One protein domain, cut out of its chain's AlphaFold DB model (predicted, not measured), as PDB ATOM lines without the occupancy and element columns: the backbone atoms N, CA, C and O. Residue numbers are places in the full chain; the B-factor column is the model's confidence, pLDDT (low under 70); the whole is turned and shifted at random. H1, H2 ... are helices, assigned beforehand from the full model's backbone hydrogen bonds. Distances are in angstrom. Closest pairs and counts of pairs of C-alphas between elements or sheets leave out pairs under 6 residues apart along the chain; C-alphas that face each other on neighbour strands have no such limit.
ATOM      1  N   MET A 858     160.533  86.976  89.278       73.75
ATOM      2  CA  MET A 858     160.511  85.904  90.285       73.75
ATOM      3  C   MET A 858     160.958  86.401  91.671       73.75
ATOM      4  O   MET A 858     160.289  86.119  92.666       73.75
ATOM      5  N   ARG A 859     162.027  87.213  91.746       78.31
ATOM      6  CA  ARG A 859     162.455  87.873  92.995       78.31
ATOM      7  C   ARG A 859     161.378  88.805  93.551       78.31
ATOM      8  O   ARG A 859     161.071  88.718  94.737       78.31
ATOM      9  N   THR A 860     160.795  89.655  92.708       69.75
ATOM     10  CA  THR A 860     159.737  90.601  93.079       69.75
ATOM     11  C   THR A 860     158.512  89.859  93.603       69.75
ATOM     12  O   THR A 860     158.138  90.096  94.742       69.75
ATOM     13  N   MET A 861     157.994  88.855  92.890       65.00
ATOM     14  CA  MET A 861     156.872  88.028  93.360       65.00
ATOM     15  C   MET A 861     157.171  87.325  94.699       65.00
ATOM     16  O   MET A 861     156.314  87.280  95.582       65.00
ATOM     17  N   LYS A 862     158.403  86.827  94.906       68.88
ATOM     18  CA  LYS A 862     158.831  86.224  96.184       68.88
ATOM     19  C   LYS A 862     158.975  87.253  97.318       68.88
ATOM     20  O   LYS A 862     158.839  86.887  98.488       68.88
ATOM     21  N   GLN A 863     159.247  88.521  97.007       63.91
ATOM     22  CA  GLN A 863     159.288  89.624  97.973       63.91
ATOM     23  C   GLN A 863     157.894  90.192  98.269       63.91
ATOM     24  O   GLN A 863     157.577  90.392  99.437       63.91
ATOM     25  N   GLU A 864     157.048  90.377  97.256       57.56
ATOM     26  CA  GLU A 864     155.652  90.817  97.368       57.56
ATOM     27  C   GLU A 864     154.836  89.823  98.192       57.56
ATOM     28  O   GLU A 864     154.231  90.218  99.182       57.56
ATOM     29  N   SER A 865     154.917  88.522  97.884       62.38
ATOM     30  CA  SER A 865     154.266  87.460  98.664       62.38
ATOM     31  C   SER A 865     154.637  87.514 100.155       62.38
ATOM     32  O   SER A 865     153.773  87.377 101.022       62.38
ATOM     33  N   LYS A 866     155.909  87.791 100.478       64.88
ATOM     34  CA  LYS A 866     156.378  87.962 101.864       64.88
ATOM     35  C   LYS A 866     155.937  89.292 102.482       64.88
ATOM     36  O   LYS A 866     155.573  89.322 103.654       64.88
ATOM     37  N   GLY A 867     155.984  90.384 101.724       62.81
ATOM     38  CA  GLY A 867     155.594  91.719 102.176       62.81
ATOM     39  C   GLY A 867     154.101  91.813 102.471       62.81
ATOM     40  O   GLY A 867     153.715  92.304 103.529       62.81
ATOM     41  N   GLU A 868     153.271  91.266 101.585       65.69
ATOM     42  CA  GLU A 868     151.825  91.204 101.755       65.69
ATOM     43  C   GLU A 868     151.445  90.297 102.931       65.69
ATOM     44  O   GLU A 868     150.660  90.703 103.786       65.69
ATOM     45  N   LEU A 869     152.057  89.110 103.047       67.75
ATOM     46  CA  LEU A 869     151.846  88.222 104.191       67.75
ATOM     47  C   LEU A 869     152.210  88.908 105.518       67.75
ATOM     48  O   LEU A 869     151.444  88.831 106.477       67.75
ATOM     49  N   ALA A 870     153.330  89.637 105.567       69.44
ATOM     50  CA  ALA A 870     153.727  90.404 106.746       69.44
ATOM     51  C   ALA A 870     152.763  91.567 107.059       69.44
ATOM     52  O   ALA A 870     152.474  91.813 108.228       69.44
ATOM     53  N   LEU A 871     152.226  92.256 106.044       71.88
ATOM     54  CA  LEU A 871     151.235  93.322 106.229       71.88
ATOM     55  C   LEU A 871     149.892  92.773 106.741       71.88
ATOM     56  O   LEU A 871     149.319  93.331 107.678       71.88
ATOM     57  N   ARG A 872     149.422  91.650 106.179       73.19
ATOM     58  CA  ARG A 872     148.233  90.929 106.660       73.19
ATOM     59  C   ARG A 872     148.418  90.488 108.120       73.19
ATOM     60  O   ARG A 872     147.530  90.730 108.931       73.19
ATOM     61  N   MET A 873     149.577  89.914 108.473       75.81
ATOM     62  CA  MET A 873     149.901  89.517 109.854       75.81
ATOM     63  C   MET A 873     149.942  90.699 110.821       75.81
ATOM     64  O   MET A 873     149.367  90.608 111.900       75.81
ATOM     65  N   ARG A 874     150.580  91.815 110.443       79.81
ATOM     66  CA  ARG A 874     150.606  93.041 111.254       79.81
ATOM     67  C   ARG A 874     149.185  93.506 111.584       79.81
ATOM     68  O   ARG A 874     148.856  93.633 112.758       79.81
ATOM     69  N   LYS A 875     148.326  93.648 110.568       79.94
ATOM     70  CA  LYS A 875     146.927  94.061 110.755       79.94
ATOM     71  C   LYS A 875     146.144  93.084 111.647       79.94
ATOM     72  O   LYS A 875     145.370  93.521 112.490       79.94
ATOM     73  N   ALA A 876     146.362  91.776 111.490       80.06
ATOM     74  CA  ALA A 876     145.741  90.751 112.331       80.06
ATOM     75  C   ALA A 876     146.183  90.831 113.806       80.06
ATOM     76  O   ALA A 876     145.373  90.599 114.697       80.06
ATOM     77  N   LEU A 877     147.446  91.177 114.078       81.62
ATOM     78  CA  LEU A 877     147.971  91.363 115.437       81.62
ATOM     79  C   LEU A 877     147.465  92.665 116.080       81.62
ATOM     80  O   LEU A 877     147.089  92.658 117.253       81.62
ATOM     81  N   GLU A 878     147.409  93.755 115.310       81.19
ATOM     82  CA  GLU A 878     146.914  95.070 115.745       81.19
ATOM     83  C   GLU A 878     145.448  94.998 116.236       81.19
ATOM     84  O   GLU A 878     145.123  95.596 117.263       81.19
ATOM     85  N   THR A 879     144.592  94.169 115.614       76.50
ATOM     86  CA  THR A 879     143.207  93.882 116.066       76.50
ATOM     87  C   THR A 879     143.113  93.456 117.539       76.50
ATOM     88  O   THR A 879     142.160  93.816 118.234       76.50
ATOM     89  N   PHE A 880     144.101  92.712 118.043       75.19
ATOM     90  CA  PHE A 880     144.114  92.188 119.415       75.19
ATOM     91  C   PHE A 880     145.022  92.981 120.366       75.19
ATOM     92  O   PHE A 880     145.130  92.635 121.537       75.19
ATOM     93  N   GLN A 881     145.659  94.066 119.917       67.69
ATOM     94  CA  GLN A 881     146.588  94.839 120.754       67.69
ATOM     95  C   GLN A 881     145.879  95.632 121.876       67.69
ATOM     96  O   GLN A 881     146.523  96.056 122.831       67.69
ATOM     97  N   GLN A 882     144.555  95.814 121.773       67.44
ATOM     98  CA  GLN A 882     143.708  96.538 122.738       67.44
ATOM     99  C   GLN A 882     142.671  95.641 123.448       67.44
ATOM    100  O   GLN A 882     141.839  96.137 124.207       67.44
ATOM    101  N   THR A 883     142.679  94.325 123.202       73.19
ATOM    102  CA  THR A 883     141.694  93.382 123.762       73.19
ATOM    103  C   THR A 883     142.361  92.088 124.223       73.19
ATOM    104  O   THR A 883     143.388  91.674 123.696       73.19
ATOM    105  N   CYS A 884     141.780  91.407 125.213       83.56
ATOM    106  CA  CYS A 884     142.250  90.075 125.584       83.56
ATOM    107  C   CYS A 884     141.878  89.086 124.465       83.56
ATOM    108  O   CYS A 884     140.696  88.793 124.262       83.56
ATOM    109  N   SER A 885     142.874  88.579 123.727       84.50
ATOM    110  CA  SER A 885     142.643  87.720 122.554       84.50
ATOM    111  C   SER A 885     141.919  86.413 122.907       84.50
ATOM    112  O   SER A 885     141.103  85.933 122.122       84.50
ATOM    113  N   LEU A 886     142.125  85.907 124.128       87.12
ATOM    114  CA  LEU A 886     141.361  84.802 124.708       87.12
ATOM    115  C   LEU A 886     139.874  85.154 124.866       87.12
ATOM    116  O   LEU A 886     139.026  84.404 124.390       87.12
ATOM    117  N   CYS A 887     139.534  86.306 125.461       85.06
ATOM    118  CA  CYS A 887     138.137  86.750 125.578       85.06
ATOM    119  C   CYS A 887     137.460  86.885 124.210       85.06
ATOM    120  O   CYS A 887     136.324  86.432 124.053       85.06
ATOM    121  N   SER A 888     138.164  87.456 123.224       83.38
ATOM    122  CA  SER A 888     137.665  87.585 121.849       83.38
ATOM    123  C   SER A 888     137.370  86.220 121.226       83.38
ATOM    124  O   SER A 888     136.272  86.000 120.715       83.38
ATOM    125  N   ALA A 889     138.313  85.280 121.320       85.25
ATOM    126  CA  ALA A 889     138.147  83.928 120.792       85.25
ATOM    127  C   ALA A 889     137.031  83.145 121.509       85.25
ATOM    128  O   ALA A 889     136.303  82.390 120.869       85.25
ATOM    129  N   LEU A 890     136.811  83.407 122.801       84.81
ATOM    130  CA  LEU A 890     135.672  82.908 123.583       84.81
ATOM    131  C   LEU A 890     134.331  83.609 123.271       84.81
ATOM    132  O   LEU A 890     133.300  83.214 123.809       84.81
ATOM    133  N   GLY A 891     134.313  84.655 122.436       77.75
ATOM    134  CA  GLY A 891     133.111  85.444 122.138       77.75
ATOM    135  C   GLY A 891     132.620  86.315 123.305       77.75
ATOM    136  O   GLY A 891     131.477  86.771 123.300       77.75
ATOM    137  N   THR A 892     133.465  86.553 124.310       74.69
ATOM    138  CA  THR A 892     133.119  87.301 125.529       74.69
ATOM    139  C   THR A 892     133.595  88.750 125.443       74.69
ATOM    140  O   THR A 892     134.776  89.032 125.245       74.69
ATOM    141  N   LYS A 893     132.675  89.708 125.622       60.62
ATOM    142  CA  LYS A 893     133.033  91.129 125.726       60.62
ATOM    143  C   LYS A 893     133.542  91.433 127.132       60.62
ATOM    144  O   LYS A 893     132.756  91.569 128.064       60.62
ATOM    145  N   ALA A 894     134.858  91.553 127.268       59.16
ATOM    146  CA  ALA A 894     135.488  92.057 128.480       59.16
ATOM    147  C   ALA A 894     135.043  93.502 128.770       59.16
ATOM    148  O   ALA A 894     135.038  94.338 127.866       59.16
ATOM    149  N   ALA A 895     134.703  93.805 130.025       58.50
ATOM    150  CA  ALA A 895     134.309  95.155 130.439       58.50
ATOM    151  C   ALA A 895     135.495  96.141 130.499       58.50
ATOM    152  O   ALA A 895     135.299  97.349 130.391       58.50
ATOM    153  N   THR A 896     136.720  95.630 130.656       65.25
ATOM    154  CA  THR A 896     137.968  96.406 130.713       65.25
ATOM    155  C   THR A 896     139.104  95.685 129.971       65.25
ATOM    156  O   THR A 896     139.143  94.445 129.959       65.25
ATOM    157  N   PRO A 897     140.063  96.422 129.369       71.12
ATOM    158  CA  PRO A 897     141.315  95.847 128.881       71.12
ATOM    159  C   PRO A 897     142.122  95.234 130.035       71.12
ATOM    160  O   PRO A 897     142.245  95.836 131.100       71.12
ATOM    161  N   HIS A 898     142.667  94.037 129.823       78.00
ATOM    162  CA  HIS A 898     143.413  93.271 130.825       78.00
ATOM    163  C   HIS A 898     144.386  92.299 130.140       78.00
ATOM    164  O   HIS A 898     144.196  91.948 128.972       78.00
ATOM    165  N   MET A 899     145.424  91.853 130.853       74.94
ATOM    166  CA  MET A 899     146.362  90.847 130.337       74.94
ATOM    167  C   MET A 899     145.801  89.423 130.470       74.94
ATOM    168  O   MET A 899     144.943  89.157 131.304       74.94
ATOM    169  N   VAL A 900     146.307  88.477 129.675       80.06
ATOM    170  CA  VAL A 900     145.797  87.089 129.618       80.06
ATOM    171  C   VAL A 900     145.842  86.381 130.984       80.06
ATOM    172  O   VAL A 900     144.922  85.645 131.321       80.06
ATOM    173  N   ASN A 901     146.844  86.674 131.820       80.56
ATOM    174  CA  ASN A 901     146.961  86.181 133.202       80.56
ATOM    175  C   ASN A 901     145.971  86.818 134.203       80.56
ATOM    176  O   ASN A 901     145.985  86.471 135.379       80.56
ATOM    177  N   GLN A 902     145.155  87.769 133.752       81.25
ATOM    178  CA  GLN A 902     144.078  88.435 134.491       81.25
ATOM    179  C   GLN A 902     142.707  88.151 133.846       81.25
ATOM    180  O   GLN A 902     141.719  88.807 134.172       81.25
ATOM    181  N   CYS A 903     142.642  87.224 132.882       82.88
ATOM    182  CA  CYS A 903     141.420  86.926 132.147       82.88
ATOM    183  C   CYS A 903     140.382  86.236 133.049       82.88
ATOM    184  O   CYS A 903     140.703  85.192 133.615       82.88
ATOM    185  N   PRO A 904     139.123  86.721 133.121       80.88
ATOM    186  CA  PRO A 904     138.054  86.080 133.899       80.88
ATOM    187  C   PRO A 904     137.703  84.644 133.477       80.88
ATOM    188  O   PRO A 904     136.945  83.975 134.176       80.88
ATOM    189  N   PHE A 905     138.228  84.163 132.344       82.69
ATOM    190  CA  PHE A 905     138.156  82.752 131.959       82.69
ATOM    191  C   PHE A 905     139.027  81.846 132.844       82.69
ATOM    192  O   PHE A 905     138.765  80.651 132.903       82.69
ATOM    193  N   PHE A 906     140.034  82.372 133.543       83.75
ATOM    194  CA  PHE A 906     140.841  81.595 134.479       83.75
ATOM    195  C   PHE A 906     140.316  81.777 135.904       83.75
ATOM    196  O   PHE A 906     140.511  82.830 136.513       83.75
ATOM    197  N   GLY A 907     139.616  80.763 136.417       70.69
ATOM    198  CA  GLY A 907     139.045  80.786 137.762       70.69
ATOM    199  C   GLY A 907     137.809  79.891 137.948       70.69
ATOM    200  O   GLY A 907     137.393  79.171 137.036       70.69
ATOM    201  N   PRO A 908     137.158  79.954 139.124       59.44
ATOM    202  CA  PRO A 908     136.191  78.945 139.576       59.44
ATOM    203  C   PRO A 908     134.870  78.885 138.788       59.44
ATOM    204  O   PRO A 908     134.063  77.993 139.034       59.44
ATOM    205  N   HIS A 909     134.626  79.809 137.853       64.75
ATOM    206  CA  HIS A 909     133.432  79.803 136.996       64.75
ATOM    207  C   HIS A 909     133.619  79.052 135.668       64.75
ATOM    208  O   HIS A 909     132.622  78.667 135.063       64.75
ATOM    209  N   SER A 910     134.857  78.841 135.212       68.56
ATOM    210  CA  SER A 910     135.166  78.035 134.018       68.56
ATOM    211  C   SER A 910     135.604  76.614 134.367       68.56
ATOM    212  O   SER A 910     135.402  75.702 133.569       68.56
ATOM    213  N   GLY A 911     136.214  76.432 135.544       70.56
ATOM    214  CA  GLY A 911     136.881  75.187 135.923       70.56
ATOM    215  C   GLY A 911     138.242  74.976 135.246       70.56
ATOM    216  O   GLY A 911     138.743  73.860 135.297       70.56
ATOM    217  N   VAL A 912     138.817  76.015 134.624       78.44
ATOM    218  CA  VAL A 912     140.139  75.985 133.973       78.44
ATOM    219  C   VAL A 912     141.066  76.978 134.669       78.44
ATOM    220  O   VAL A 912     140.807  78.185 134.672       78.44
ATOM    221  N   GLU A 913     142.168  76.496 135.239       84.38
ATOM    222  CA  GLU A 913     143.160  77.340 135.908       84.38
ATOM    223  C   GLU A 913     144.184  77.950 134.939       84.38
ATOM    224  O   GLU A 913     144.566  77.359 133.925       84.38
ATOM    225  N   PHE A 914     144.727  79.128 135.275       83.31
ATOM    226  CA  PHE A 914     145.763  79.771 134.444       83.31
ATOM    227  C   PHE A 914     147.034  78.907 134.315       83.31
ATOM    228  O   PHE A 914     147.748  78.974 133.311       83.31
ATOM    229  N   ALA A 915     147.299  78.049 135.306       82.75
ATOM    230  CA  ALA A 915     148.376  77.064 135.261       82.75
ATOM    231  C   ALA A 915     148.216  76.062 134.100       82.75
ATOM    232  O   ALA A 915     149.202  75.752 133.431       82.75
ATOM    233  N   GLU A 916     146.990  75.620 133.803       82.88
ATOM    234  CA  GLU A 916     146.699  74.668 132.722       82.88
ATOM    235  C   GLU A 916     146.962  75.288 131.348       82.88
ATOM    236  O   GLU A 916     147.570  74.656 130.484       82.88
ATOM    237  N   TYR A 917     146.591  76.558 131.156       86.88
ATOM    238  CA  TYR A 917     146.959  77.309 129.954       86.88
ATOM    239  C   TYR A 917     148.483  77.443 129.806       86.88
ATOM    240  O   TYR A 917     149.014  77.280 128.705       86.88
ATOM    241  N   LEU A 918     149.209  77.706 130.899       84.56
ATOM    242  CA  LEU A 918     150.672  77.777 130.861       84.56
ATOM    243  C   LEU A 918     151.314  76.425 130.523       84.56
ATOM    244  O   LEU A 918     152.300  76.408 129.785       84.56
ATOM    245  N   ASP A 919     150.787  75.308 131.022       83.31
ATOM    246  CA  ASP A 919     151.298  73.968 130.704       83.31
ATOM    247  C   ASP A 919     150.924  73.521 129.284       83.31
ATOM    248  O   ASP A 919     151.785  73.020 128.554       83.31
ATOM    249  N   TRP A 920     149.712  73.830 128.814       89.31
ATOM    250  CA  TRP A 920     149.345  73.685 127.404       89.31
ATOM    251  C   TRP A 920     150.269  74.503 126.492       89.31
ATOM    252  O   TRP A 920     150.792  73.980 125.509       89.31
ATOM    253  N   ARG A 921     150.563  75.761 126.837       84.75
ATOM    254  CA  ARG A 921     151.469  76.613 126.052       84.75
ATOM    255  C   ARG A 921     152.901  76.068 126.026       84.75
ATOM    256  O   ARG A 921     153.556  76.156 124.990       84.75
ATOM    257  N   LYS A 922     153.383  75.460 127.118       81.81
ATOM    258  CA  LYS A 922     154.673  74.735 127.149       81.81
ATOM    259  C   LYS A 922     154.668  73.484 126.255       81.81
ATOM    260  O   LYS A 922     155.737  73.058 125.826       81.81
ATOM    261  N   SER A 923     153.499  72.908 125.952       81.00
ATOM    262  CA  SER A 923     153.366  71.739 125.069       81.00
ATOM    263  C   SER A 923     153.519  72.052 123.569       81.00
ATOM    264  O   SER A 923     153.703  71.128 122.775       81.00
ATOM    265  N   LEU A 924     153.511  73.332 123.170       81.50
ATOM    266  CA  LEU A 924     153.682  73.773 121.779       81.50
ATOM    267  C   LEU A 924     155.139  73.581 121.299       81.50
ATOM    268  O   LEU A 924     155.970  74.490 121.325       81.50
ATOM    269  N   GLN A 925     155.466  72.361 120.862       75.44
ATOM    270  CA  GLN A 925     156.820  71.964 120.459       75.44
ATOM    271  C   GLN A 925     157.219  72.483 119.067       75.44
ATOM    272  O   GLN A 925     156.735  72.020 118.035       75.44
ATOM    273  N   TYR A 926     158.196  73.388 119.025       71.69
ATOM    274  CA  TYR A 926     158.781  73.910 117.787       71.69
ATOM    275  C   TYR A 926     159.643  72.861 117.058       71.69
ATOM    276  O   TYR A 926     160.840  72.716 117.300       71.69
ATOM    277  N   LEU A 927     159.033  72.136 116.116       64.75
ATOM    278  CA  LEU A 927     159.711  71.186 115.220       64.75
ATOM    279  C   LEU A 927     160.689  71.870 114.238       64.75
ATOM    280  O   LEU A 927     160.518  73.038 113.900       64.75
ATOM    281  N   LYS A 928     161.655  71.108 113.688       56.66
ATOM    282  CA  LYS A 928     162.774  71.575 112.825       56.66
ATOM    283  C   LYS A 928     162.404  72.417 111.580       56.66
ATOM    284  O   LYS A 928     163.303  72.962 110.949       56.66
ATOM    285  N   HIS A 929     161.126  72.526 111.206       57.66
ATOM    286  CA  HIS A 929     160.667  73.361 110.085       57.66
ATOM    287  C   HIS A 929     160.301  74.807 110.478       57.66
ATOM    288  O   HIS A 929     160.234  75.666 109.600       57.66
ATOM    289  N   HIS A 930     160.133  75.106 111.771       63.09
ATOM    290  CA  HIS A 930     159.774  76.432 112.293       63.09
ATOM    291  C   HIS A 930     160.964  77.417 112.287       63.09
ATOM    292  O   HIS A 930     161.474  77.833 113.330       63.09
ATOM    293  N   LYS A 931     161.460  77.780 111.099       62.00
ATOM    294  CA  LYS A 931     162.604  78.692 110.939       62.00
ATOM    295  C   LYS A 931     162.227  80.145 111.283       62.00
ATOM    296  O   LYS A 931     161.484  80.781 110.543       62.00
ATOM    297  N   LYS A 932     162.880  80.709 112.309       67.69
ATOM    298  CA  LYS A 932     162.803  82.130 112.728       67.69
ATOM    299  C   LYS A 932     161.467  82.579 113.360       67.69
ATOM    300  O   LYS A 932     161.059  83.722 113.164       67.69
ATOM    301  N   ILE A 933     160.794  81.725 114.134       70.69
ATOM    302  CA  ILE A 933     159.581  82.117 114.884       70.69
ATOM    303  C   ILE A 933     159.940  82.642 116.280       70.69
ATOM    304  O   ILE A 933     160.731  82.031 116.998       70.69
ATOM    305  N   CYS A 934     159.383  83.792 116.671       72.75
ATOM    306  CA  CYS A 934     159.607  84.372 117.992       72.75
ATOM    307  C   CYS A 934     158.846  83.590 119.071       72.75
ATOM    308  O   CYS A 934     157.618  83.593 119.097       72.75
ATOM    309  N   PHE A 935     159.568  82.981 120.014       68.88
ATOM    310  CA  PHE A 935     158.998  82.153 121.087       68.88
ATOM    311  C   PHE A 935     158.050  82.902 122.048       68.88
ATOM    312  O   PHE A 935     157.285  82.267 122.769       68.88
ATOM    313  N   ILE A 936     158.080  84.242 122.071       68.81
ATOM    314  CA  ILE A 936     157.209  85.065 122.926       68.81
ATOM    315  C   ILE A 936     155.820  85.216 122.288       68.81
ATOM    316  O   ILE A 936     154.809  84.857 122.893       68.81
ATOM    317  N   CYS A 937     155.768  85.732 121.058       70.62
ATOM    318  CA  CYS A 937     154.533  86.098 120.354       70.62
ATOM    319  C   CYS A 937     154.061  85.074 119.309       70.62
ATOM    320  O   CYS A 937     152.951  85.201 118.811       70.62
ATOM    321  N   HIS A 938     154.877  84.060 119.002       73.94
ATOM    322  CA  HIS A 938     154.657  83.031 117.971       73.94
ATOM    323  C   HIS A 938     154.623  83.585 116.526       73.94
ATOM    324  O   HIS A 938     154.227  82.892 115.591       73.94
ATOM    325  N   VAL A 939     155.099  84.822 116.323       72.31
ATOM    326  CA  VAL A 939     155.181  85.485 115.009       72.31
ATOM    327  C   VAL A 939     156.459  85.055 114.259       72.31
ATOM    328  O   VAL A 939     157.546  85.093 114.846       72.31
ATOM    329  N   PRO A 940     156.374  84.665 112.973       68.06
ATOM    330  CA  PRO A 940     157.523  84.360 112.127       68.06
ATOM    331  C   PRO A 940     158.220  85.636 111.633       68.06
ATOM    332  O   PRO A 940     157.576  86.570 111.154       68.06
ATOM    333  N   GLN A 941     159.554  85.663 111.665       65.00
ATOM    334  CA  GLN A 941     160.360  86.754 111.106       65.00
ATOM    335  C   GLN A 941     160.397  86.667 109.566       65.00
ATOM    336  O   GLN A 941     161.373  86.214 108.961       65.00
ATOM    337  N   ILE A 942     159.301  87.084 108.928       61.94
ATOM    338  CA  ILE A 942     159.156  87.163 107.463       61.94
ATOM    339  C   ILE A 942     160.010  88.307 106.895       61.94
ATOM    340  O   ILE A 942     160.662  88.148 105.861       61.94
ATOM    341  N   ASN A 943     160.025  89.440 107.598       61.03
ATOM    342  CA  ASN A 943     160.898  90.590 107.390       61.03
ATOM    343  C   ASN A 943     161.181  91.269 108.746       61.03
ATOM    344  O   ASN A 943     160.509  90.979 109.739       61.03
ATOM    345  N   ASP A 944     162.155  92.178 108.792       56.94
ATOM    346  CA  ASP A 944     162.537  92.883 110.026       56.94
ATOM    347  C   ASP A 944     161.533  93.980 110.453       56.94
ATOM    348  O   ASP A 944     161.653  94.533 111.544       56.94
ATOM    349  N   ASN A 945     160.510  94.262 109.632       56.19
ATOM    350  CA  ASN A 945     159.446  95.232 109.931       56.19
ATOM    351  C   ASN A 945     158.306  94.642 110.786       56.19
ATOM    352  O   ASN A 945     157.515  95.402 111.353       56.19
ATOM    353  N   LEU A 946     158.167  93.311 110.835       62.41
ATOM    354  CA  LEU A 946     157.096  92.629 111.575       62.41
ATOM    355  C   LEU A 946     157.502  92.279 113.016       62.41
ATOM    356  O   LEU A 946     156.666  92.309 113.916       62.41
ATOM    357  N   HIS A 947     158.776  91.954 113.244       64.12
ATOM    358  CA  HIS A 947     159.337  91.709 114.574       64.12
ATOM    359  C   HIS A 947     160.859  91.947 114.548       64.12
ATOM    360  O   HIS A 947     161.510  91.499 113.600       64.12
ATOM    361  N   PRO A 948     161.460  92.586 115.573       57.47
ATOM    362  CA  PRO A 948     162.905  92.797 115.622       57.47
ATOM    363  C   PRO A 948     163.699  91.482 115.666       57.47
ATOM    364  O   PRO A 948     163.233  90.450 116.156       57.47
ATOM    365  N   THR A 949     164.939  91.537 115.181       55.78
ATOM    366  CA  THR A 949     165.866  90.401 115.105       55.78
ATOM    367  C   THR A 949     166.156  89.798 116.490       55.78
ATOM    368  O   THR A 949     166.288  90.515 117.487       55.78
ATOM    369  N   PHE A 950     166.306  88.471 116.554       50.84
ATOM    370  CA  PHE A 950     166.614  87.740 117.789       50.84
ATOM    371  C   PHE A 950     167.898  88.257 118.460       50.84
ATOM    372  O   PHE A 950     168.972  88.228 117.865       50.84
ATOM    373  N   GLY A 951     167.785  88.701 119.716       46.09
ATOM    374  CA  GLY A 951     168.916  89.160 120.533       46.09
ATOM    375  C   GLY A 951     168.536  90.227 121.564       46.09
ATOM    376  O   GLY A 951     169.014  90.189 122.696       46.09
ATOM    377  N   LYS A 952     167.615  91.137 121.219       44.62
ATOM    378  CA  LYS A 952     167.068  92.137 122.154       44.62
ATOM    379  C   LYS A 952     165.944  91.510 122.986       44.62
ATOM    380  O   LYS A 952     164.844  91.321 122.472       44.62
ATOM    381  N   LYS A 953     166.216  91.172 124.253       46.72
ATOM    382  CA  LYS A 953     165.288  90.423 125.129       46.72
ATOM    383  C   LYS A 953     163.945  91.126 125.371       46.72
ATOM    384  O   LYS A 953     162.933  90.451 125.535       46.72
ATOM    385  N   ASP A 954     163.928  92.455 125.352       50.09
ATOM    386  CA  ASP A 954     162.814  93.237 125.905       50.09
ATOM    387  C   ASP A 954     161.841  93.795 124.845       50.09
ATOM    388  O   ASP A 954     160.729  94.209 125.179       50.09
ATOM    389  N   GLY A 955     162.232  93.759 123.564       56.78
ATOM    390  CA  GLY A 955     161.616  94.518 122.462       56.78
ATOM    391  C   GLY A 955     160.478  93.851 121.676       56.78
ATOM    392  O   GLY A 955     160.189  94.290 120.567       56.78
ATOM    393  N   CYS A 956     159.852  92.786 122.183       67.69
ATOM    394  CA  CYS A 956     158.677  92.188 121.530       67.69
ATOM    395  C   CYS A 956     157.434  93.066 121.759       67.69
ATOM    396  O   CYS A 956     157.010  93.214 122.901       67.69
ATOM    397  N   GLU A 957     156.827  93.593 120.696       69.88
ATOM    398  CA  GLU A 957     155.600  94.406 120.763       69.88
ATOM    399  C   GLU A 957     154.358  93.543 121.061       69.88
ATOM    400  O   GLU A 957     153.687  93.718 122.077       69.88
ATOM    401  N   PHE A 958     154.101  92.535 120.226       73.75
ATOM    402  CA  PHE A 958     152.886  91.707 120.253       73.75
ATOM    403  C   PHE A 958     152.959  90.543 121.258       73.75
ATOM    404  O   PHE A 958     152.749  89.381 120.901       73.75
ATOM    405  N   LYS A 959     153.331  90.824 122.514       71.94
ATOM    406  CA  LYS A 959     153.507  89.789 123.550       71.94
ATOM    407  C   LYS A 959     152.200  89.019 123.765       71.94
ATOM    408  O   LYS A 959     151.182  89.606 124.097       71.94
ATOM    409  N   ASP A 960     152.280  87.696 123.628       75.31
ATOM    410  CA  ASP A 960     151.231  86.757 124.043       75.31
ATOM    411  C   ASP A 960     149.850  86.926 123.376       75.31
ATOM    412  O   ASP A 960     148.822  86.754 124.019       75.31
ATOM    413  N   ILE A 961     149.807  87.249 122.076       81.19
ATOM    414  CA  ILE A 961     148.541  87.389 121.325       81.19
ATOM    415  C   ILE A 961     148.068  86.060 120.709       81.19
ATOM    416  O   ILE A 961     146.917  85.663 120.908       81.19
ATOM    417  N   ILE A 962     148.945  85.366 119.969       86.44
ATOM    418  CA  ILE A 962     148.582  84.232 119.094       86.44
ATOM    419  C   ILE A 962     148.178  82.975 119.880       86.44
ATOM    420  O   ILE A 962     147.128  82.389 119.619       86.44
ATOM    421  N   ALA A 963     148.995  82.547 120.848       87.88
ATOM    422  CA  ALA A 963     148.739  81.320 121.606       87.88
ATOM    423  C   ALA A 963     147.411  81.350 122.405       87.88
ATOM    424  O   ALA A 963     146.667  80.373 122.319       87.88
ATOM    425  N   PRO A 964     147.049  82.427 123.135       88.88
ATOM    426  CA  PRO A 964     145.753  82.491 123.815       88.88
ATOM    427  C   PRO A 964     144.559  82.700 122.872       88.88
ATOM    428  O   PRO A 964     143.469  82.231 123.195       88.88
ATOM    429  N   ALA A 965     144.744  83.301 121.688       88.62
ATOM    430  CA  ALA A 965     143.701  83.315 120.656       88.62
ATOM    431  C   ALA A 965     143.371  81.883 120.194       88.62
ATOM    432  O   ALA A 965     142.214  81.472 120.223       88.62
ATOM    433  N   ALA A 966     144.394  81.087 119.857       90.69
ATOM    434  CA  ALA A 966     144.216  79.678 119.498       90.69
ATOM    435  C   ALA A 966     143.586  78.863 120.645       90.69
ATOM    436  O   ALA A 966     142.670  78.077 120.407       90.69
ATOM    437  N   TYR A 967     144.011  79.092 121.892       91.62
ATOM    438  CA  TYR A 967     143.428  78.448 123.076       91.62
ATOM    439  C   TYR A 967     141.926  78.747 123.225       91.62
ATOM    440  O   TYR A 967     141.128  77.834 123.431       91.62
ATOM    441  N   GLY A 968     141.516  80.007 123.047       88.94
ATOM    442  CA  GLY A 968     140.102  80.389 123.075       88.94
ATOM    443  C   GLY A 968     139.287  79.807 121.917       88.94
ATOM    444  O   GLY A 968     138.134  79.441 122.125       88.94
ATOM    445  N   VAL A 969     139.886  79.635 120.730       90.75
ATOM    446  CA  VAL A 969     139.237  78.948 119.596       90.75
ATOM    447  C   VAL A 969     138.957  77.479 119.920       90.75
ATOM    448  O   VAL A 969     137.932  76.964 119.488       90.75
ATOM    449  N   PHE A 970     139.799  76.805 120.715       92.00
ATOM    450  CA  PHE A 970     139.511  75.440 121.170       92.00
ATOM    451  C   PHE A 970     138.358  75.375 122.180       92.00
ATOM    452  O   PHE A 970     137.533  74.464 122.109       92.00
ATOM    453  N   TRP A 971     138.300  76.314 123.127       88.81
ATOM    454  CA  TRP A 971     137.284  76.314 124.187       88.81
ATOM    455  C   TRP A 971     135.923  76.867 123.741       88.81
ATOM    456  O   TRP A 971     134.893  76.466 124.278       88.81
ATOM    457  N   ASN A 972     135.883  77.721 122.716       89.44
ATOM    458  CA  ASN A 972     134.648  78.124 122.050       89.44
ATOM    459  C   ASN A 972     134.220  77.061 121.030       89.44
ATOM    460  O   ASN A 972     134.729  77.024 119.914       89.44
ATOM    461  N   GLU A 973     133.238  76.233 121.387       87.94
ATOM    462  CA  GLU A 973     132.713  75.161 120.530       87.94
ATOM    463  C   GLU A 973     132.363  75.627 119.104       87.94
ATOM    464  O   GLU A 973     132.722  74.958 118.134       87.94
ATOM    465  N   LYS A 974     131.734  76.801 118.950       89.38
ATOM    466  CA  LYS A 974     131.357  77.336 117.630       89.38
ATOM    467  C   LYS A 974     132.585  77.701 116.796       89.38
ATOM    468  O   LYS A 974     132.618  77.403 115.603       89.38
ATOM    469  N   ALA A 975     133.599  78.304 117.419       88.75
ATOM    470  CA  ALA A 975     134.861  78.615 116.751       88.75
ATOM    471  C   ALA A 975     135.653  77.340 116.420       88.75
ATOM    472  O   ALA A 975     136.165  77.225 115.308       88.75
ATOM    473  N   ARG A 976     135.689  76.353 117.329       92.12
ATOM    474  CA  ARG A 976     136.342  75.051 117.121       92.12
ATOM    475  C   ARG A 976     135.736  74.289 115.944       92.12
ATOM    476  O   ARG A 976     136.481  73.785 115.109       92.12
ATOM    477  N   VAL A 977     134.405  74.231 115.845       90.19
ATOM    478  CA  VAL A 977     133.704  73.564 114.733       90.19
ATOM    479  C   VAL A 977     133.921  74.308 113.409       90.19
ATOM    480  O   VAL A 977     134.214  73.672 112.399       90.19
ATOM    481  N   ALA A 978     133.859  75.645 113.403       90.12
ATOM    482  CA  ALA A 978     134.139  76.440 112.203       90.12
ATOM    483  C   ALA A 978     135.597  76.291 111.722       90.12
ATOM    484  O   ALA A 978     135.839  76.113 110.526       90.12
ATOM    485  N   ALA A 979     136.559  76.286 112.649       89.50
ATOM    486  CA  ALA A 979     137.966  76.030 112.360       89.50
ATOM    487  C   ALA A 979     138.172  74.610 111.813       89.50
ATOM    488  O   ALA A 979     138.837  74.432 110.794       89.50
ATOM    489  N   GLY A 980     137.560  73.602 112.443       88.62
ATOM    490  CA  GLY A 980     137.647  72.211 112.003       88.62
ATOM    491  C   GLY A 980     137.109  72.007 110.585       88.62
ATOM    492  O   GLY A 980     137.767  71.378 109.756       88.62
ATOM    493  N   ALA A 981     135.979  72.642 110.257       89.50
ATOM    494  CA  ALA A 981     135.420  72.643 108.907       89.50
ATOM    495  C   ALA A 981     136.333  73.341 107.876       89.50
ATOM    496  O   ALA A 981     136.468  72.852 106.755       89.50
ATOM    497  N   HIS A 982     136.989  74.449 108.243       86.69
ATOM    498  CA  HIS A 982     137.920  75.156 107.354       86.69
ATOM    499  C   HIS A 982     139.203  74.351 107.088       86.69
ATOM    500  O   HIS A 982     139.612  74.189 105.937       86.69
ATOM    501  N   PHE A 983     139.818  73.803 108.141       88.62
ATOM    502  CA  PHE A 983     141.075  73.052 108.060       88.62
ATOM    503  C   PHE A 983     140.900  71.559 107.735       88.62
ATOM    504  O   PHE A 983     141.895  70.867 107.530       88.62
ATOM    505  N   LYS A 984     139.656  71.065 107.643       88.62
ATOM    506  CA  LYS A 984     139.296  69.643 107.458       88.62
ATOM    507  C   LYS A 984     139.899  68.750 108.551       88.62
ATOM    508  O   LYS A 984     140.521  67.728 108.263       88.62
ATOM    509  N   GLN A 985     139.760  69.175 109.802       88.44
ATOM    510  CA  GLN A 985     140.298  68.504 110.986       88.44
ATOM    511  C   GLN A 985     139.255  68.469 112.100       88.44
ATOM    512  O   GLN A 985     138.432  69.371 112.217       88.44
ATOM    513  N   GLU A 986     139.342  67.464 112.963       86.69
ATOM    514  CA  GLU A 986     138.565  67.391 114.198       86.69
ATOM    515  C   GLU A 986     139.522  67.160 115.367       86.69
ATOM    516  O   GLU A 986     140.412  66.310 115.302       86.69
ATOM    517  N   TRP A 987     139.355  67.933 116.440       90.38
ATOM    518  CA  TRP A 987     140.237  67.889 117.605       90.38
ATOM    519  C   TRP A 987     139.453  67.419 118.827       90.38
ATOM    520  O   TRP A 987     138.794  68.205 119.505       90.38
ATOM    521  N   SER A 988     139.530  66.115 119.095       79.31
ATOM    522  CA  SER A 988     138.877  65.458 120.233       79.31
ATOM    523  C   SER A 988     139.507  65.792 121.590       79.31
ATOM    524  O   SER A 988     138.880  65.561 122.622       79.31
ATOM    525  N   SER A 989     140.724  66.343 121.608       89.44
ATOM    526  CA  SER A 989     141.408  66.797 122.822       89.44
ATOM    527  C   SER A 989     142.288  68.024 122.557       89.44
ATOM    528  O   SER A 989     142.630  68.340 121.410       89.44
ATOM    529  N   ILE A 990     142.671  68.723 123.627       88.75
ATOM    530  CA  ILE A 990     143.457  69.960 123.543       88.75
ATOM    531  C   ILE A 990     144.942  69.692 123.230       88.75
ATOM    532  O   ILE A 990     145.635  70.548 122.674       88.75
ATOM    533  N   GLU A 991     145.416  68.474 123.503       87.06
ATOM    534  CA  GLU A 991     146.728  67.945 123.118       87.06
ATOM    535  C   GLU A 991     146.756  67.551 121.638       87.06
ATOM    536  O   GLU A 991     147.731  67.840 120.946       87.06
ATOM    537  N   ALA A 992     145.680  66.941 121.121       86.25
ATOM    538  CA  ALA A 992     145.530  66.680 119.688       86.25
ATOM    539  C   ALA A 992     145.516  67.996 118.891       86.25
ATOM    540  O   ALA A 992     146.153  68.102 117.842       86.25
ATOM    541  N   PHE A 993     144.866  69.027 119.439       91.81
ATOM    542  CA  PHE A 993     144.927  70.387 118.915       91.81
ATOM    543  C   PHE A 993     146.345  70.980 118.993       91.81
ATOM    544  O   PHE A 993     146.858  71.431 117.974       91.81
ATOM    545  N   ALA A 994     147.031  70.910 120.141       88.50
ATOM    546  CA  ALA A 994     148.416  71.385 120.291       88.50
ATOM    547  C   ALA A 994     149.394  70.719 119.301       88.50
ATOM    548  O   ALA A 994     150.219  71.394 118.681       88.50
ATOM    549  N   ALA A 995     149.269  69.403 119.112       84.88
ATOM    550  CA  ALA A 995     150.060  68.641 118.152       84.88
ATOM    551  C   ALA A 995     149.756  69.043 116.699       84.88
ATOM    552  O   ALA A 995     150.679  69.137 115.889       84.88
ATOM    553  N   TRP A 996     148.488  69.326 116.370       90.44
ATOM    554  CA  TRP A 996     148.114  69.851 115.058       90.44
ATOM    555  C   TRP A 996     148.660  71.265 114.824       90.44
ATOM    556  O   TRP A 996     149.251  71.505 113.773       90.44
ATOM    557  N   LEU A 997     148.536  72.176 115.797       88.56
ATOM    558  CA  LEU A 997     148.998  73.572 115.723       88.56
ATOM    559  C   LEU A 997     150.496  73.691 115.390       88.56
ATOM    560  O   LEU A 997     150.895  74.583 114.641       88.56
ATOM    561  N   MET A 998     151.317  72.767 115.896       85.44
ATOM    562  CA  MET A 998     152.760  72.699 115.616       85.44
ATOM    563  C   MET A 998     153.112  71.761 114.443       85.44
ATOM    564  O   MET A 998     154.270  71.375 114.257       85.44
ATOM    565  N   GLY A 999     152.114  71.378 113.647       79.81
ATOM    566  CA  GLY A 999     152.273  70.675 112.379       79.81
ATOM    567  C   GLY A 999     152.534  71.614 111.195       79.81
ATOM    568  O   GLY A 999     152.321  72.827 111.262       79.81
ATOM    569  N   LYS A1000     152.961  71.017 110.074       70.69
ATOM    570  CA  LYS A1000     153.060  71.713 108.785       70.69
ATOM    571  C   LYS A1000     151.656  71.964 108.202       70.69
ATOM    572  O   LYS A1000     150.872  71.013 108.168       70.69
ATOM    573  N   PRO A1001     151.372  73.167 107.677       68.12
ATOM    574  CA  PRO A1001     150.138  73.461 106.951       68.12
ATOM    575  C   PRO A1001     150.190  73.034 105.480       68.12
ATOM    576  O   PRO A1001     151.250  73.048 104.849       68.12
ATOM    577  N   GLU A1002     149.020  72.732 104.907       57.41
ATOM    578  CA  GLU A1002     148.857  72.438 103.471       57.41
ATOM    579  C   GLU A1002     149.177  73.661 102.585       57.41
ATOM    580  O   GLU A1002     149.632  73.505 101.453       57.41
ATOM    581  N   ASN A1003     148.997  74.880 103.111       52.66
ATOM    582  CA  ASN A1003     149.104  76.142 102.365       52.66
ATOM    583  C   ASN A1003     150.529  76.732 102.288       52.66
ATOM    584  O   ASN A1003     150.716  77.823 101.753       52.66
ATOM    585  N   GLY A1004     151.548  76.051 102.828       51.88
ATOM    586  CA  GLY A1004     152.952  76.491 102.745       51.88
ATOM    587  C   GLY A1004     153.400  77.548 103.771       51.88
ATOM    588  O   GLY A1004     154.551  77.985 103.726       51.88
ATOM    589  N   SER A1005     152.536  77.930 104.714       61.97
ATOM    590  CA  SER A1005     152.890  78.732 105.895       61.97
ATOM    591  C   SER A1005     153.873  78.016 106.841       61.97
ATOM    592  O   SER A1005     154.165  76.829 106.701       61.97
ATOM    593  N   GLN A1006     154.399  78.734 107.842       64.75
ATOM    594  CA  GLN A1006     155.402  78.173 108.763       64.75
ATOM    595  C   GLN A1006     154.840  77.232 109.847       64.75
ATOM    596  O   GLN A1006     155.610  76.433 110.377       64.75
ATOM    597  N   SER A1007     153.548  77.323 110.183       75.06
ATOM    598  CA  SER A1007     152.856  76.442 111.140       75.06
ATOM    599  C   SER A1007     151.335  76.516 110.977       75.06
ATOM    600  O   SER A1007     150.803  77.547 110.558       75.06
ATOM    601  N   ASN A1008     150.629  75.454 111.376       84.69
ATOM    602  CA  ASN A1008     149.163  75.460 111.484       84.69
ATOM    603  C   ASN A1008     148.650  76.488 112.510       84.69
ATOM    604  O   ASN A1008     147.596  77.080 112.306       84.69
ATOM    605  N   LEU A1009     149.409  76.755 113.581       86.81
ATOM    606  CA  LEU A1009     149.109  77.802 114.567       86.81
ATOM    607  C   LEU A1009     148.963  79.185 113.922       86.81
ATOM    608  O   LEU A1009     148.078  79.950 114.304       86.81
ATOM    609  N   MET A1010     149.820  79.502 112.948       78.75
ATOM    610  CA  MET A1010     149.742  80.772 112.238       78.75
ATOM    611  C   MET A1010     148.563  80.802 111.259       78.75
ATOM    612  O   MET A1010     147.831  81.788 111.237       78.75
ATOM    613  N   ASP A1011     148.331  79.730 110.498       82.69
ATOM    614  CA  ASP A1011     147.182  79.673 109.585       82.69
ATOM    615  C   ASP A1011     145.849  79.757 110.347       82.69
ATOM    616  O   ASP A1011     144.965  80.504 109.932       82.69
ATOM    617  N   LEU A1012     145.722  79.093 111.503       88.38
ATOM    618  CA  LEU A1012     144.558  79.227 112.383       88.38
ATOM    619  C   LEU A1012     144.379  80.667 112.878       88.38
ATOM    620  O   LEU A1012     143.262  81.180 112.851       88.38
ATOM    621  N   PHE A1013     145.452  81.321 113.333       87.44
ATOM    622  CA  PHE A1013     145.380  82.700 113.815       87.44
ATOM    623  C   PHE A1013     144.984  83.674 112.700       87.44
ATOM    624  O   PHE A1013     144.109  84.509 112.907       87.44
ATOM    625  N   MET A1014     145.569  83.535 111.506       84.06
ATOM    626  CA  MET A1014     145.230  84.357 110.341       84.06
ATOM    627  C   MET A1014     143.808  84.111 109.834       84.06
ATOM    628  O   MET A1014     143.141  85.062 109.432       84.06
ATOM    629  N   TRP A1015     143.332  82.863 109.876       87.50
ATOM    630  CA  TRP A1015     141.939  82.530 109.591       87.50
ATOM    631  C   TRP A1015     141.005  83.178 110.621       87.50
ATOM    632  O   TRP A1015     140.107  83.924 110.234       87.50
ATOM    633  N   TYR A1016     141.251  82.976 111.919       86.38
ATOM    634  CA  TYR A1016     140.402  83.504 112.990       86.38
ATOM    635  C   TYR A1016     140.363  85.041 112.999       86.38
ATOM    636  O   TYR A1016     139.292  85.622 113.113       86.38
ATOM    637  N   ALA A1017     141.500  85.707 112.776       82.06
ATOM    638  CA  ALA A1017     141.592  87.165 112.649       82.06
ATOM    639  C   ALA A1017     140.950  87.740 111.363       82.06
ATOM    640  O   ALA A1017     141.029  88.948 111.127       82.06
ATOM    641  N   SER A1018     140.361  86.887 110.517       77.44
ATOM    642  CA  SER A1018     139.607  87.259 109.311       77.44
ATOM    643  C   SER A1018     138.111  86.912 109.387       77.44
ATOM    644  O   SER A1018     137.408  87.108 108.395       77.44
TER     645      SER A1018
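What this domain is: This is residues 858 to 1018 of the 1019 residues of an uncharacterized protein of Suillus luteus UH-Slu-Lm8-n1 (UniProt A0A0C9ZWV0). A cluster of short helices set crosswise has H4 in its middle, with H2, H5 and H7 round it and H6 and H3 beyond. The long helix H1 runs out from this cluster to one end of the longest axis, and a long loop, residues 923 to 961, swings away from H3 and folds back to H4. Residues 907 to 912 stick out toward the other end. The printed part has 161 residues with seven named helices, H1 to H7 in order, and no named strand; it is all helix in class, though only 73 of the 161 residues are in named elements. It is compact, with a radius of gyration of the C-alphas of 15.7 A, yet only just elongated, spanning 54 by 36 by 27 A.

How they stand to each other: Begin at H1, residues 858 to 878, which touches no helix. It is close to but not clearly touching H7, residues 1008 to 1016: the closest C-alphas, of Ala 876 and Met 1014, are 6.7 A apart. Next look at H2, residues 885 to 889, which touches the hub H4, residues 962 to 971; their closest C-alphas, of Ala 889 and Gly 968, are 4.6 A apart. H3, residues 914 to 922, only just touches H6, residues 990 to 997, with 3 pairs of C-alphas within 8 A, the closest those of Trp 920 and Ala 994 at 7.5 A. H4 and H5, residues 973 to 983, touch only at the corner by their tight link, closest at the C-alphas of Phe 970 and Arg 976, 5.2 A. H4 touches H7 about perpendicular, at 75 degrees, with the C-alphas of Ile 962 and Phe 1013 closest at 6.4 A. H6 also touches H7 about perpendicular, at 85 degrees; the C-alphas of Leu 997 and Leu 1009 come closest, 4.4 A. H1 and H5 are apart. Every O i to N i+4 pair is within hydrogen-bond range in H2 to H7, and 16 of 17 are in H1.

Where its parts are: Find C-alpha 858 at (160.511, 85.904, 90.285); from there H1 runs 30.3 A to C-alpha 878 at (146.914, 95.070, 115.745). H2 covers 6.1 A, H3 12.6 A, H4 14.7 A, H5 15.2 A and H6 10.2 A. H7 runs 12.0 A to C-alpha 1016 at (140.402, 83.504, 112.990).

The domain as a whole: The two C-alphas farthest apart are those of Met 858 and Pro 908, 55.4 A. The printed part has no cut. The links H2 to H3, 24 residues, and H3 to H4, 39 residues, are long. The mean pLDDT of the printed part is 75.8, and 52 residues are under 70, among them residues 860 to 870 and 940 to 957.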